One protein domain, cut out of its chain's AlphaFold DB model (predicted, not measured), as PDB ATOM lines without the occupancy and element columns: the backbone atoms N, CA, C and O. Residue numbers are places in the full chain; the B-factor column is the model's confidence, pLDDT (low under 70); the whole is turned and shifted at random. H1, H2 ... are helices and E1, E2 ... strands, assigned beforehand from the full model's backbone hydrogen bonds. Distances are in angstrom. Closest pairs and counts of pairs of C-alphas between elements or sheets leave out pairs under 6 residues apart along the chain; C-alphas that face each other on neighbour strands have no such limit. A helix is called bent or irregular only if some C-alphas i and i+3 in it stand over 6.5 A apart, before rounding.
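This is residues 12 to 105 of the 108 residues of an uncharacterized protein of Sphingobacteriales bacterium 44-15 (UniProt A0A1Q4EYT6). A long antiparallel sheet, E1 E5 E4, forms a wall; over one face lie kinked H1 towards one end and a second antiparallel sheet of short strands, E3 E2 E6 E7, towards the other, the sheets only partly face to face. The 94 printed residues, of mixed class, run E1 H1 E2 E3 E4 E5 E6 E7. The whole is compact, radius of gyration of the C-alphas 14.1 A, and only just elongated, spanning 46 by 24 by 17 A.

Start at E1, residues 12 to 21, an edge strand antiparallel to E5, residues 71 to 81; look at N 16 and O 76, 2.8 A. E4, residues 60 to 64, is the other edge, with N 62 and O 75 at 2.8 A; E4 and E5 form a hairpin. H1, residues 29 to 46, is on this sheet at a height of 11.3 A, making two layers, a helix on one face of a sheet. It runs along the strands, at 13 degrees to E5 on the local plane; its closest C-alphas to E4 are Gln 40 and Pro 63, 5.5 A. It has a kink of 57 degrees near residue 40 and is only just irregular, C-alphas 41 and 44 being 7.0 A apart; 10 of 14 O i to N i+4 pairs are within hydrogen-bond range. A tight link leads to E2, residues 47 to 51, in a hairpin with E3, residues 54 to 56: N 49 and O 56, 2.9 A. E6, residues 88 to 92, has N 90 and O 48 at 2.8 A, and its hairpin partner E7, residues 100 to 104, has N 103 and O 89 at 2.8 A. Between the sheets, the closest C-alphas of E3 and E5 are Leu 56 and Phe 78, 7.0 A.

Find C-alpha 12 at (118.939, 170.117, 127.167); E1 runs 29.7 A from there. H1 spans 23.8 A and E5 32.1 A. E7 ends at C-alpha 104, (130.485, 179.367, 140.619).

The C-alphas farthest apart, of Lys 27 and Glu 82, are 47.2 A apart. The printed part has no cut and no long link; residues 65 to 68 have pLDDT under 70.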
ATOM      1  N   GLU A  12     118.250 171.203 126.477       87.25
ATOM      2  CA  GLU A  12     118.939 170.117 127.167       87.25
ATOM      3  C   GLU A  12     118.656 170.157 128.668       87.25
ATOM      4  O   GLU A  12     118.614 171.216 129.298       87.25
ATOM      5  N   PHE A  13     118.516 168.977 129.268       91.00
ATOM      6  CA  PHE A  13     118.395 168.830 130.714       91.00
ATOM      7  C   PHE A  13     119.764 168.543 131.320       91.00
ATOM      8  O   PHE A  13     120.370 167.505 131.045       91.00
ATOM      9  N   LYS A  14     120.242 169.439 132.187       91.00
ATOM     10  CA  LYS A  14     121.514 169.262 132.901       91.00
ATOM     11  C   LYS A  14     121.263 168.982 134.373       91.00
ATOM     12  O   LYS A  14     120.573 169.735 135.057       91.00
ATOM     13  N   ALA A  15     121.827 167.871 134.840       92.94
ATOM     14  CA  ALA A  15     121.669 167.376 136.198       92.94
ATOM     15  C   ALA A  15     122.889 167.712 137.063       92.94
ATOM     16  O   ALA A  15     124.032 167.562 136.634       92.94
ATOM     17  N   TYR A  16     122.629 168.108 138.305       92.25
ATOM     18  CA  TYR A  16     123.627 168.447 139.313       92.25
ATOM     19  C   TYR A  16     123.347 167.653 140.581       92.25
ATOM     20  O   TYR A  16     122.207 167.582 141.038       92.25
ATOM     21  N   LEU A  17     124.389 167.066 141.165       91.44
ATOM     22  CA  LEU A  17     124.310 166.540 142.522       91.44
ATOM     23  C   LEU A  17     124.491 167.710 143.491       91.44
ATOM     24  O   LEU A  17     125.526 168.373 143.477       91.44
ATOM     25  N   ILE A  18     123.482 167.948 144.320       90.31
ATOM     26  CA  ILE A  18     123.515 168.924 145.406       90.31
ATOM     27  C   ILE A  18     123.426 168.198 146.742       90.31
ATOM     28  O   ILE A  18     122.831 167.125 146.841       90.31
ATOM     29  N   GLY A  19     123.999 168.793 147.779       85.81
ATOM     30  CA  GLY A  19     123.890 168.259 149.123       85.81
ATOM     31  C   GLY A  19     124.447 169.201 150.174       85.81
ATOM     32  O   GLY A  19     125.144 170.168 149.862       85.81
ATOM     33  N   PHE A  20     124.102 168.924 151.423       82.25
ATOM     34  CA  PHE A  20     124.572 169.658 152.588       82.25
ATOM     35  C   PHE A  20     124.566 168.758 153.822       82.25
ATOM     36  O   PHE A  20     123.825 167.775 153.916       82.25
ATOM     37  N   SER A  21     125.394 169.135 154.790       82.12
ATOM     38  CA  SER A  21     125.385 168.556 156.128       82.12
ATOM     39  C   SER A  21     124.655 169.507 157.068       82.12
ATOM     40  O   SER A  21     125.100 170.631 157.306       82.12
ATOM     41  N   ASP A  22     123.525 169.056 157.594       75.44
ATOM     42  CA  ASP A  22     122.760 169.748 158.614       75.44
ATOM     43  C   ASP A  22     123.283 169.382 160.005       75.44
ATOM     44  O   ASP A  22     123.165 168.246 160.462       75.44
ATOM     45  N   SER A  23     123.862 170.364 160.693       73.25
ATOM     46  CA  SER A  23     124.307 170.217 162.085       73.25
ATOM     47  C   SER A  23     123.229 170.612 163.102       73.25
ATOM     48  O   SER A  23     123.476 170.568 164.309       73.25
ATOM     49  N   VAL A  24     122.034 171.012 162.647       73.81
ATOM     50  CA  VAL A  24     120.959 171.468 163.530       73.81
ATOM     51  C   VAL A  24     120.344 170.287 164.283       73.81
ATOM     52  O   VAL A  24     119.718 169.402 163.706       73.81
ATOM     53  N   VAL A  25     120.464 170.312 165.612       72.50
ATOM     54  CA  VAL A  25     119.824 169.337 166.504       72.50
ATOM     55  C   VAL A  25     118.471 169.880 166.964       72.50
ATOM     56  O   VAL A  25     118.392 170.710 167.872       72.50
ATOM     57  N   LEU A  26     117.393 169.398 166.345       78.12
ATOM     58  CA  LEU A  26     116.021 169.743 166.723       78.12
ATOM     59  C   LEU A  26     115.541 168.825 167.852       78.12
ATOM     60  O   LEU A  26     115.603 167.602 167.730       78.12
ATOM     61  N   LYS A  27     115.065 169.406 168.960       78.12
ATOM     62  CA  LYS A  27     114.516 168.647 170.102       78.12
ATOM     63  C   LYS A  27     113.038 168.300 169.928       78.12
ATOM     64  O   LYS A  27     112.575 167.331 170.522       78.12
ATOM     65  N   ASP A  28     112.315 169.096 169.144       87.94
ATOM     66  CA  ASP A  28     110.894 168.905 168.885       87.94
ATOM     67  C   ASP A  28     110.655 167.993 167.673       87.94
ATOM     68  O   ASP A  28     111.334 168.077 166.647       87.94
ATOM     69  N   LYS A  29     109.678 167.094 167.803       85.38
ATOM     70  CA  LYS A  29     109.388 166.069 166.795       85.38
ATOM     71  C   LYS A  29     108.654 166.637 165.577       85.38
ATOM     72  O   LYS A  29     108.848 166.137 164.472       85.38
ATOM     73  N   ALA A  30     107.813 167.655 165.760       88.25
ATOM     74  CA  ALA A  30     107.132 168.321 164.657       88.25
ATOM     75  C   ALA A  30     108.131 169.133 163.824       88.25
ATOM     76  O   ALA A  30     108.101 169.055 162.594       88.25
ATOM     77  N   ASP A  31     109.080 169.806 164.477       84.81
ATOM     78  CA  ASP A  31     110.159 170.523 163.791       84.81
ATOM     79  C   ASP A  31     111.029 169.577 162.952       84.81
ATOM     80  O   ASP A  31     111.331 169.879 161.798       84.81
ATOM     81  N   GLN A  32     111.370 168.392 163.475       82.69
ATOM     82  CA  GLN A  32     112.093 167.363 162.713       82.69
ATOM     83  C   GLN A  32     111.321 166.902 161.468       82.69
ATOM     84  O   GLN A  32     111.904 166.749 160.394       82.69
ATOM     85  N   ILE A  33     110.007 166.686 161.588       85.50
ATOM     86  CA  ILE A  33     109.162 166.285 160.455       85.50
ATOM     87  C   ILE A  33     109.127 167.388 159.394       85.50
ATOM     88  O   ILE A  33     109.307 167.099 158.211       85.50
ATOM     89  N   ASN A  34     108.950 168.646 159.805       87.94
ATOM     90  CA  ASN A  34     108.927 169.785 158.889       87.94
ATOM     91  C   ASN A  34     110.277 169.973 158.188       87.94
ATOM     92  O   ASN A  34     110.312 170.142 156.972       87.94
ATOM     93  N   ARG A  35     111.385 169.853 158.930       85.44
ATOM     94  CA  ARG A  35     112.752 169.893 158.390       85.44
ATOM     95  C   ARG A  35     112.958 168.811 157.328       85.44
ATOM     96  O   ARG A  35     113.431 169.107 156.233       85.44
ATOM     97  N   ASN A  36     112.545 167.578 157.617       84.50
ATOM     98  CA  ASN A  36     112.649 166.464 156.673       84.50
ATOM     99  C   ASN A  36     111.781 166.679 155.430       84.50
ATOM    100  O   ASN A  36     112.255 166.461 154.316       84.50
ATOM    101  N   LYS A  37     110.541 167.153 155.604       87.56
ATOM    102  CA  LYS A  37     109.647 167.490 154.491       87.56
ATOM    103  C   LYS A  37     110.276 168.552 153.591       87.56
ATOM    104  O   LYS A  37     110.291 168.380 152.374       87.56
ATOM    105  N   TYR A  38     110.832 169.604 154.185       88.88
ATOM    106  CA  TYR A  38     111.514 170.648 153.436       88.88
ATOM    107  C   TYR A  38     112.665 170.069 152.600       88.88
ATOM    108  O   TYR A  38     112.676 170.221 151.379       88.88
ATOM    109  N   CYS A  39     113.569 169.306 153.225       85.75
ATOM    110  CA  CYS A  39     114.731 168.723 152.543       85.75
ATOM    111  C   CYS A  39     114.345 167.753 151.409       85.75
ATOM    112  O   CYS A  39     115.058 167.640 150.408       85.75
ATOM    113  N   GLN A  40     113.222 167.044 151.559       85.12
ATOM    114  CA  GLN A  40     112.752 166.058 150.586       85.12
ATOM    115  C   GLN A  40     111.952 166.666 149.430       85.12
ATOM    116  O   GLN A  40     112.045 166.158 148.316       85.12
ATOM    117  N   TYR A  41     111.179 167.728 149.664       85.44
ATOM    118  CA  TYR A  41     110.174 168.178 148.691       85.44
ATOM    119  C   TYR A  41     110.261 169.662 148.326       85.44
ATOM    120  O   TYR A  41     109.970 170.026 147.187       85.44
ATOM    121  N   GLU A  42     110.646 170.520 149.270       88.94
ATOM    122  CA  GLU A  42     110.534 171.977 149.114       88.94
ATOM    123  C   GLU A  42     111.881 172.628 148.770       88.94
ATOM    124  O   GLU A  42     111.903 173.662 148.107       88.94
ATOM    125  N   LEU A  43     113.002 171.981 149.118       89.31
ATOM    126  CA  LEU A  43     114.366 172.473 148.898       89.31
ATOM    127  C   LEU A  43     114.638 172.903 147.451       89.31
ATOM    128  O   LEU A  43     115.395 173.839 147.212       89.31
ATOM    129  N   GLN A  44     114.009 172.252 146.473       92.44
ATOM    130  CA  GLN A  44     114.156 172.608 145.062       92.44
ATOM    131  C   GLN A  44     113.826 174.081 144.774       92.44
ATOM    132  O   GLN A  44     114.460 174.696 143.923       92.44
ATOM    133  N   HIS A  45     112.868 174.676 145.491       93.50
ATOM    134  CA  HIS A  45     112.413 176.042 145.226       93.50
ATOM    135  C   HIS A  45     113.461 177.104 145.591       93.50
ATOM    136  O   HIS A  45     113.443 178.208 145.034       93.50
ATOM    137  N   ASP A  46     114.412 176.732 146.445       94.19
ATOM    138  CA  ASP A  46     115.485 177.594 146.933       94.19
ATOM    139  C   ASP A  46     116.714 177.585 146.021       94.19
ATOM    140  O   ASP A  46     117.629 178.392 146.204       94.19
ATOM    141  N   TRP A  47     116.736 176.709 145.014       95.31
ATOM    142  CA  TRP A  47     117.801 176.653 144.022       95.31
ATOM    143  C   TRP A  47     117.459 177.449 142.769       95.31
ATOM    144  O   TRP A  47     116.318 177.526 142.310       95.31
ATOM    145  N   THR A  48     118.467 178.091 142.196       95.75
ATOM    146  CA  THR A  48     118.363 178.835 140.939       95.75
ATOM    147  C   THR A  48     119.679 178.726 140.187       95.75
ATOM    148  O   THR A  48     120.742 178.977 140.754       95.75
ATOM    149  N   ALA A  49     119.609 178.345 138.918       94.31
ATOM    150  CA  ALA A  49     120.741 178.377 138.007       94.31
ATOM    151  C   ALA A  49     120.818 179.754 137.338       94.31
ATOM    152  O   ALA A  49     119.791 180.329 136.986       94.31
ATOM    153  N   ILE A  50     122.028 180.286 137.178       92.88
ATOM    154  CA  ILE A  50     122.291 181.512 136.424       92.88
ATOM    155  C   ILE A  50     123.113 181.145 135.192       92.88
ATOM    156  O   ILE A  50     124.204 180.597 135.339       92.88
ATOM    157  N   THR A  51     122.604 181.480 134.007       89.25
ATOM    158  CA  THR A  51     123.268 181.237 132.716       89.25
ATOM    159  C   THR A  51     123.240 182.516 131.888       89.25
ATOM    160  O   THR A  51     122.170 182.982 131.503       89.25
ATOM    161  N   GLY A  52     124.394 183.133 131.630       84.12
ATOM    162  CA  GLY A  52     124.487 184.377 130.857       84.12
ATOM    163  C   GLY A  52     123.642 185.525 131.428       84.12
ATOM    164  O   GLY A  52     123.142 186.356 130.673       84.12
ATOM    165  N   GLY A  53     123.431 185.544 132.749       83.00
ATOM    166  CA  GLY A  53     122.573 186.515 133.441       83.00
ATOM    167  C   GLY A  53     121.078 186.170 133.478       83.00
ATOM    168  O   GLY A  53     120.312 186.923 134.076       83.00
ATOM    169  N   GLN A  54     120.651 185.052 132.888       89.12
ATOM    170  CA  GLN A  54     119.283 184.544 133.013       89.12
ATOM    171  C   GLN A  54     119.145 183.655 134.245       89.12
ATOM    172  O   GLN A  54     120.011 182.820 134.498       89.12
ATOM    173  N   GLU A  55     118.046 183.811 134.981       93.00
ATOM    174  CA  GLU A  55     117.705 182.958 136.120       93.00
ATOM    175  C   GLU A  55     116.783 181.820 135.682       93.00
ATOM    176  O   GLU A  55     115.741 182.045 135.066       93.00
ATOM    177  N   LEU A  56     117.156 180.594 136.036       93.38
ATOM    178  CA  LEU A  56     116.441 179.378 135.678       93.38
ATOM    179  C   LEU A  56     116.087 178.606 136.945       93.38
ATOM    180  O   LEU A  56     116.937 178.333 137.801       93.38
ATOM    181  N   LYS A  57     114.805 178.261 137.071       95.31
ATOM    182  CA  LYS A  57     114.311 177.409 138.152       95.31
ATOM    183  C   LYS A  57     114.493 175.933 137.791       95.31
ATOM    184  O   LYS A  57     114.521 175.603 136.605       95.31
ATOM    185  N   PRO A  58     114.634 175.046 138.785       95.12
ATOM    186  CA  PRO A  58     114.737 173.619 138.523       95.12
ATOM    187  C   PRO A  58     113.481 173.101 137.828       95.12
ATOM    188  O   PRO A  58     112.366 173.435 138.226       95.12
ATOM    189  N   ALA A  59     113.672 172.248 136.828       94.06
ATOM    190  CA  ALA A  59     112.593 171.481 136.216       94.06
ATOM    191  C   ALA A  59     112.234 170.256 137.073       94.06
ATOM    192  O   ALA A  59     111.096 169.791 137.066       94.06
ATOM    193  N   PHE A  60     113.216 169.720 137.805       92.81
ATOM    194  CA  PHE A  60     113.056 168.509 138.597       92.81
ATOM    195  C   PHE A  60     114.061 168.447 139.753       92.81
ATOM    196  O   PHE A  60     115.198 168.910 139.636       92.81
ATOM    197  N   TYR A  61     113.647 167.823 140.854       93.69
ATOM    198  CA  TYR A  61     114.498 167.489 141.989       93.69
ATOM    199  C   TYR A  61     114.143 166.101 142.519       93.69
ATOM    200  O   TYR A  61     112.977 165.798 142.770       93.69
ATOM    201  N   GLN A  62     115.163 165.271 142.720       93.12
ATOM    202  CA  GLN A  62     115.038 163.964 143.343       93.12
ATOM    203  C   GLN A  62     115.946 163.892 144.569       93.12
ATOM    204  O   GLN A  62     117.168 163.790 144.404       93.12
ATOM    205  N   PRO A  63     115.392 163.903 145.793       89.75
ATOM    206  CA  PRO A  63     116.195 163.669 146.980       89.75
ATOM    207  C   PRO A  63     116.771 162.251 146.923       89.75
ATOM    208  O   PRO A  63     116.084 161.284 146.581       89.75
ATOM    209  N   ARG A  64     118.043 162.113 147.283       85.44
ATOM    210  CA  ARG A  64     118.623 160.818 147.618       85.44
ATOM    211  C   ARG A  64     118.320 160.570 149.082       85.44
ATOM    212  O   ARG A  64     118.617 161.398 149.941       85.44
ATOM    213  N   THR A  65     117.735 159.419 149.375       69.50
ATOM    214  CA  THR A  65     117.568 158.962 150.751       69.50
ATOM    215  C   THR A  65     118.960 158.710 151.326       69.50
ATOM    216  O   THR A  65     119.567 157.669 151.082       69.50
ATOM    217  N   SER A  66     119.514 159.701 152.022       61.12
ATOM    218  CA  SER A  66     120.755 159.524 152.765       61.12
ATOM    219  C   SER A  66     120.513 158.527 153.896       61.12
ATOM    220  O   SER A  66     119.504 158.599 154.596       61.12
ATOM    221  N   LEU A  67     121.439 157.582 154.053       55.88
ATOM    222  CA  LEU A  67     121.453 156.622 155.159       55.88
ATOM    223  C   LEU A  67     122.207 157.168 156.386       55.88
ATOM    224  O   LEU A  67     122.235 156.503 157.417       55.88
ATOM    225  N   ALA A  68     122.841 158.341 156.266       65.56
ATOM    226  CA  ALA A  68     123.633 158.965 157.319       65.56
ATOM    227  C   ALA A  68     122.887 160.160 157.927       65.56
ATOM    228  O   ALA A  68     122.477 161.075 157.205       65.56
ATOM    229  N   ASP A  69     122.746 160.146 159.255       71.00
ATOM    230  CA  ASP A  69     122.069 161.193 160.023       71.00
ATOM    231  C   ASP A  69     122.651 162.580 159.708       71.00
ATOM    232  O   ASP A  69     123.864 162.792 159.724       71.00
ATOM    233  N   GLY A  70     121.766 163.533 159.403       73.06
ATOM    234  CA  GLY A  70     122.127 164.932 159.162       73.06
ATOM    235  C   GLY A  70     122.789 165.220 157.811       73.06
ATOM    236  O   GLY A  70     123.164 166.358 157.568       73.06
ATOM    237  N   SER A  71     122.936 164.248 156.908       80.50
ATOM    238  CA  SER A  71     123.379 164.520 155.531       80.50
ATOM    239  C   SER A  71     122.205 164.435 154.570       80.50
ATOM    240  O   SER A  71     121.479 163.445 154.576       80.50
ATOM    241  N   TYR A  72     122.036 165.449 153.727       83.75
ATOM    242  CA  TYR A  72     120.991 165.492 152.711       83.75
ATOM    243  C   TYR A  72     121.633 165.689 151.345       83.75
ATOM    244  O   TYR A  72     122.459 166.578 151.162       83.75
ATOM    245  N   GLU A  73     121.243 164.861 150.384       88.44
ATOM    246  CA  GLU A  73     121.702 164.943 149.002       88.44
ATOM    247  C   GLU A  73     120.512 164.809 148.057       88.44
ATOM    248  O   GLU A  73     119.499 164.197 148.394       88.44
ATOM    249  N   GLY A  74     120.647 165.319 146.842       90.50
ATOM    250  CA  GLY A  74     119.662 165.130 145.793       90.50
ATOM    251  C   GLY A  74     120.200 165.507 144.425       90.50
ATOM    252  O   GLY A  74     121.196 166.216 144.293       90.50
ATOM    253  N   ILE A  75     119.541 164.997 143.394       94.12
ATOM    254  CA  ILE A  75     119.814 165.369 142.012       94.12
ATOM    255  C   ILE A  75     118.836 166.474 141.645       94.12
ATOM    256  O   ILE A  75     117.627 166.286 141.750       94.12
ATOM    257  N   ILE A  76     119.358 167.611 141.206       94.94
ATOM    258  CA  ILE A  76     118.571 168.733 140.709       94.94
ATOM    259  C   ILE A  76     118.823 168.913 139.217       94.94
ATOM    260  O   ILE A  76     119.956 168.783 138.754       94.94
ATOM    261  N   VAL A  77     117.768 169.172 138.451       94.69
ATOM    262  CA  VAL A  77     117.827 169.251 136.990       94.69
ATOM    263  C   VAL A  77     117.306 170.601 136.531       94.69
ATOM    264  O   VAL A  77     116.223 171.026 136.935       94.69
ATOM    265  N   PHE A  78     118.068 171.244 135.654       94.00
ATOM    266  CA  PHE A  78     117.682 172.478 134.983       94.00
ATOM    267  C   PHE A  78     117.526 172.220 133.491       94.00
ATOM    268  O   PHE A  78     118.318 171.490 132.894       94.00
ATOM    269  N   GLU A  79     116.509 172.836 132.909       91.62
ATOM    270  CA  GLU A  79     116.325 172.908 131.467       91.62
ATOM    271  C   GLU A  79     117.083 174.131 130.948       91.62
ATOM    272  O   GLU A  79     116.846 175.256 131.396       91.62
ATOM    273  N   LEU A  80     118.042 173.906 130.055       86.50
ATOM    274  CA  LEU A  80     118.921 174.938 129.522       86.50
ATOM    275  C   LEU A  80     118.733 175.040 128.012       86.50
ATOM    276  O   LEU A  80     118.531 174.040 127.323       86.50
ATOM    277  N   SER A  81     118.813 176.268 127.505       80.44
ATOM    278  CA  SER A  81     118.905 176.501 126.068       80.44
ATOM    279  C   SER A  81     120.339 176.265 125.614       80.44
ATOM    280  O   SER A  81     121.281 176.776 126.231       80.44
ATOM    281  N   GLU A  82     120.486 175.523 124.515       73.62
ATOM    282  CA  GLU A  82     121.784 175.164 123.944       73.62
ATOM    283  C   GLU A  82     122.619 174.279 124.899       73.62
ATOM    284  O   GLU A  82     122.315 174.109 126.080       73.62
ATOM    285  N   ASN A  83     123.731 173.715 124.419       70.31
ATOM    286  CA  ASN A  83     124.628 172.873 125.226       70.31
ATOM    287  C   ASN A  83     125.455 173.686 126.259       70.31
ATOM    288  O   ASN A  83     126.616 173.394 126.548       70.31
ATOM    289  N   ARG A  84     124.890 174.746 126.842       77.75
ATOM    290  CA  ARG A  84     125.550 175.582 127.853       77.75
ATOM    291  C   ARG A  84     125.388 174.978 129.240       77.75
ATOM    292  O   ARG A  84     124.434 174.260 129.511       77.75
ATOM    293  N   HIS A  85     126.354 175.222 130.113       83.56
ATOM    294  CA  HIS A  85     126.224 174.946 131.542       83.56
ATOM    295  C   HIS A  85     125.872 176.259 132.260       83.56
ATOM    296  O   HIS A  85     126.242 177.321 131.759       83.56
ATOM    297  N   PRO A  86     125.168 176.226 133.405       86.50
ATOM    298  CA  PRO A  86     125.015 177.395 134.251       86.50
ATOM    299  C   PRO A  86     126.385 177.884 134.708       86.50
ATOM    300  O   PRO A  86     127.230 177.078 135.092       86.50
ATOM    301  N   ASP A  87     126.566 179.198 134.728       89.25
ATOM    302  CA  ASP A  87     127.757 179.850 135.274       89.25
ATOM    303  C   ASP A  87     127.765 179.764 136.805       89.25
ATOM    304  O   ASP A  87     128.803 179.792 137.467       89.25
ATOM    305  N   THR A  88     126.576 179.741 137.410       92.62
ATOM    306  CA  THR A  88     126.417 179.757 138.863       92.62
ATOM    307  C   THR A  88     125.167 179.001 139.284       92.62
ATOM    308  O   THR A  88     124.101 179.171 138.697       92.62
ATOM    309  N   LEU A  89     125.273 178.222 140.359       94.62
ATOM    310  CA  LEU A  89     124.123 177.765 141.133       94.62
ATOM    311  C   LEU A  89     123.995 178.627 142.386       94.62
ATOM    312  O   LEU A  89     124.966 178.860 143.106       94.62
ATOM    313  N   VAL A  90     122.793 179.117 142.649       95.19
ATOM    314  CA  VAL A  90     122.469 179.917 143.827       95.19
ATOM    315  C   VAL A  90     121.477 179.144 144.671       95.19
ATOM    316  O   VAL A  90     120.434 178.733 144.171       95.19
ATOM    317  N   TYR A  91     121.795 179.002 145.950       94.06
ATOM    318  CA  TYR A  91     120.883 178.516 146.971       94.06
ATOM    319  C   TYR A  91     120.473 179.687 147.865       94.06
ATOM    320  O   TYR A  91     121.332 180.449 148.311       94.06
ATOM    321  N   THR A  92     119.178 179.869 148.103       93.75
ATOM    322  CA  THR A  92     118.647 180.894 149.014       93.75
ATOM    323  C   THR A  92     117.678 180.235 149.976       93.75
ATOM    324  O   THR A  92     116.542 179.980 149.599       93.75
ATOM    325  N   ASP A  93     118.136 179.972 151.196       89.69
ATOM    326  CA  ASP A  93     117.342 179.297 152.222       89.69
ATOM    327  C   ASP A  93     116.076 180.097 152.567       89.69
ATOM    328  O   ASP A  93     116.162 181.213 153.091       89.69
ATOM    329  N   SER A  94     114.906 179.532 152.264       86.75
ATOM    330  CA  SER A  94     113.597 180.087 152.625       86.75
ATOM    331  C   SER A  94     113.015 179.483 153.905       86.75
ATOM    332  O   SER A  94     112.050 180.020 154.451       86.75
ATOM    333  N   PHE A  95     113.593 178.386 154.399       83.75
ATOM    334  CA  PHE A  95     113.065 177.616 155.525       83.75
ATOM    335  C   PHE A  95     113.804 177.895 156.837       83.75
ATOM    336  O   PHE A  95     113.211 177.830 157.914       83.75
ATOM    337  N   GLY A  96     115.105 178.172 156.766       77.56
ATOM    338  CA  GLY A  96     115.993 178.244 157.918       77.56
ATOM    339  C   GLY A  96     116.857 179.502 157.984       77.56
ATOM    340  O   GLY A  96     116.411 180.627 157.776       77.56
ATOM    341  N   SER A  97     118.110 179.293 158.393       77.38
ATOM    342  CA  SER A  97     119.104 180.340 158.656       77.38
ATOM    343  C   SER A  97     120.445 180.087 157.957       77.38
ATOM    344  O   SER A  97     121.428 180.764 158.254       77.38
ATOM    345  N   TRP A  98     120.508 179.154 156.999       82.44
ATOM    346  CA  TRP A  98     121.722 178.907 156.207       82.44
ATOM    347  C   TRP A  98     122.037 180.046 155.229       82.44
ATOM    348  O   TRP A  98     123.144 180.129 154.688       82.44
ATOM    349  N   GLY A  99     121.081 180.953 155.025       88.12
ATOM    350  CA  GLY A  99     121.247 182.156 154.227       88.12
ATOM    351  C   GLY A  99     121.388 181.855 152.737       88.12
ATOM    352  O   GLY A  99     120.825 180.897 152.211       88.12
ATOM    353  N   ARG A 100     122.130 182.715 152.037       93.75
ATOM    354  CA  ARG A 100     122.325 182.620 150.589       93.75
ATOM    355  C   ARG A 100     123.724 182.114 150.262       93.75
ATOM    356  O   ARG A 100     124.705 182.755 150.629       93.75
ATOM    357  N   GLN A 101     123.801 181.027 149.504       93.19
ATOM    358  CA  GLN A 101     125.042 180.417 149.033       93.19
ATOM    359  C   GLN A 101     125.144 180.542 147.507       93.19
ATOM    360  O   GLN A 101     124.139 180.479 146.796       93.19
ATOM    361  N   LYS A 102     126.359 180.750 146.991       94.00
ATOM    362  CA  LYS A 102     126.632 180.846 145.551       94.00
ATOM    363  C   LYS A 102     127.775 179.909 145.185       94.00
ATOM    364  O   LYS A 102     128.841 179.982 145.789       94.00
ATOM    365  N   PHE A 103     127.557 179.090 144.168       92.88
ATOM    366  CA  PHE A 103     128.512 178.118 143.652       92.88
ATOM    367  C   PHE A 103     128.827 178.487 142.208       92.88
ATOM    368  O   PHE A 103     127.979 178.327 141.334       92.88
ATOM    369  N   ILE A 104     130.020 179.029 141.968       91.62
ATOM    370  CA  ILE A 104     130.485 179.367 140.619       91.62
ATOM    371  C   ILE A 104     130.959 178.071 139.967       91.62
ATOM    372  O   ILE A 104     131.815 177.378 140.519       91.62
ATOM    373  N   LEU A 105     130.374 177.728 138.823       86.06
ATOM    374  CA  LEU A 105     130.728 176.533 138.074       86.06
ATOM    375  C   LEU A 105     131.728 176.947 136.993       86.06
ATOM    376  O   LEU A 105     131.366 177.623 136.035       86.06
TER     377      LEU A 105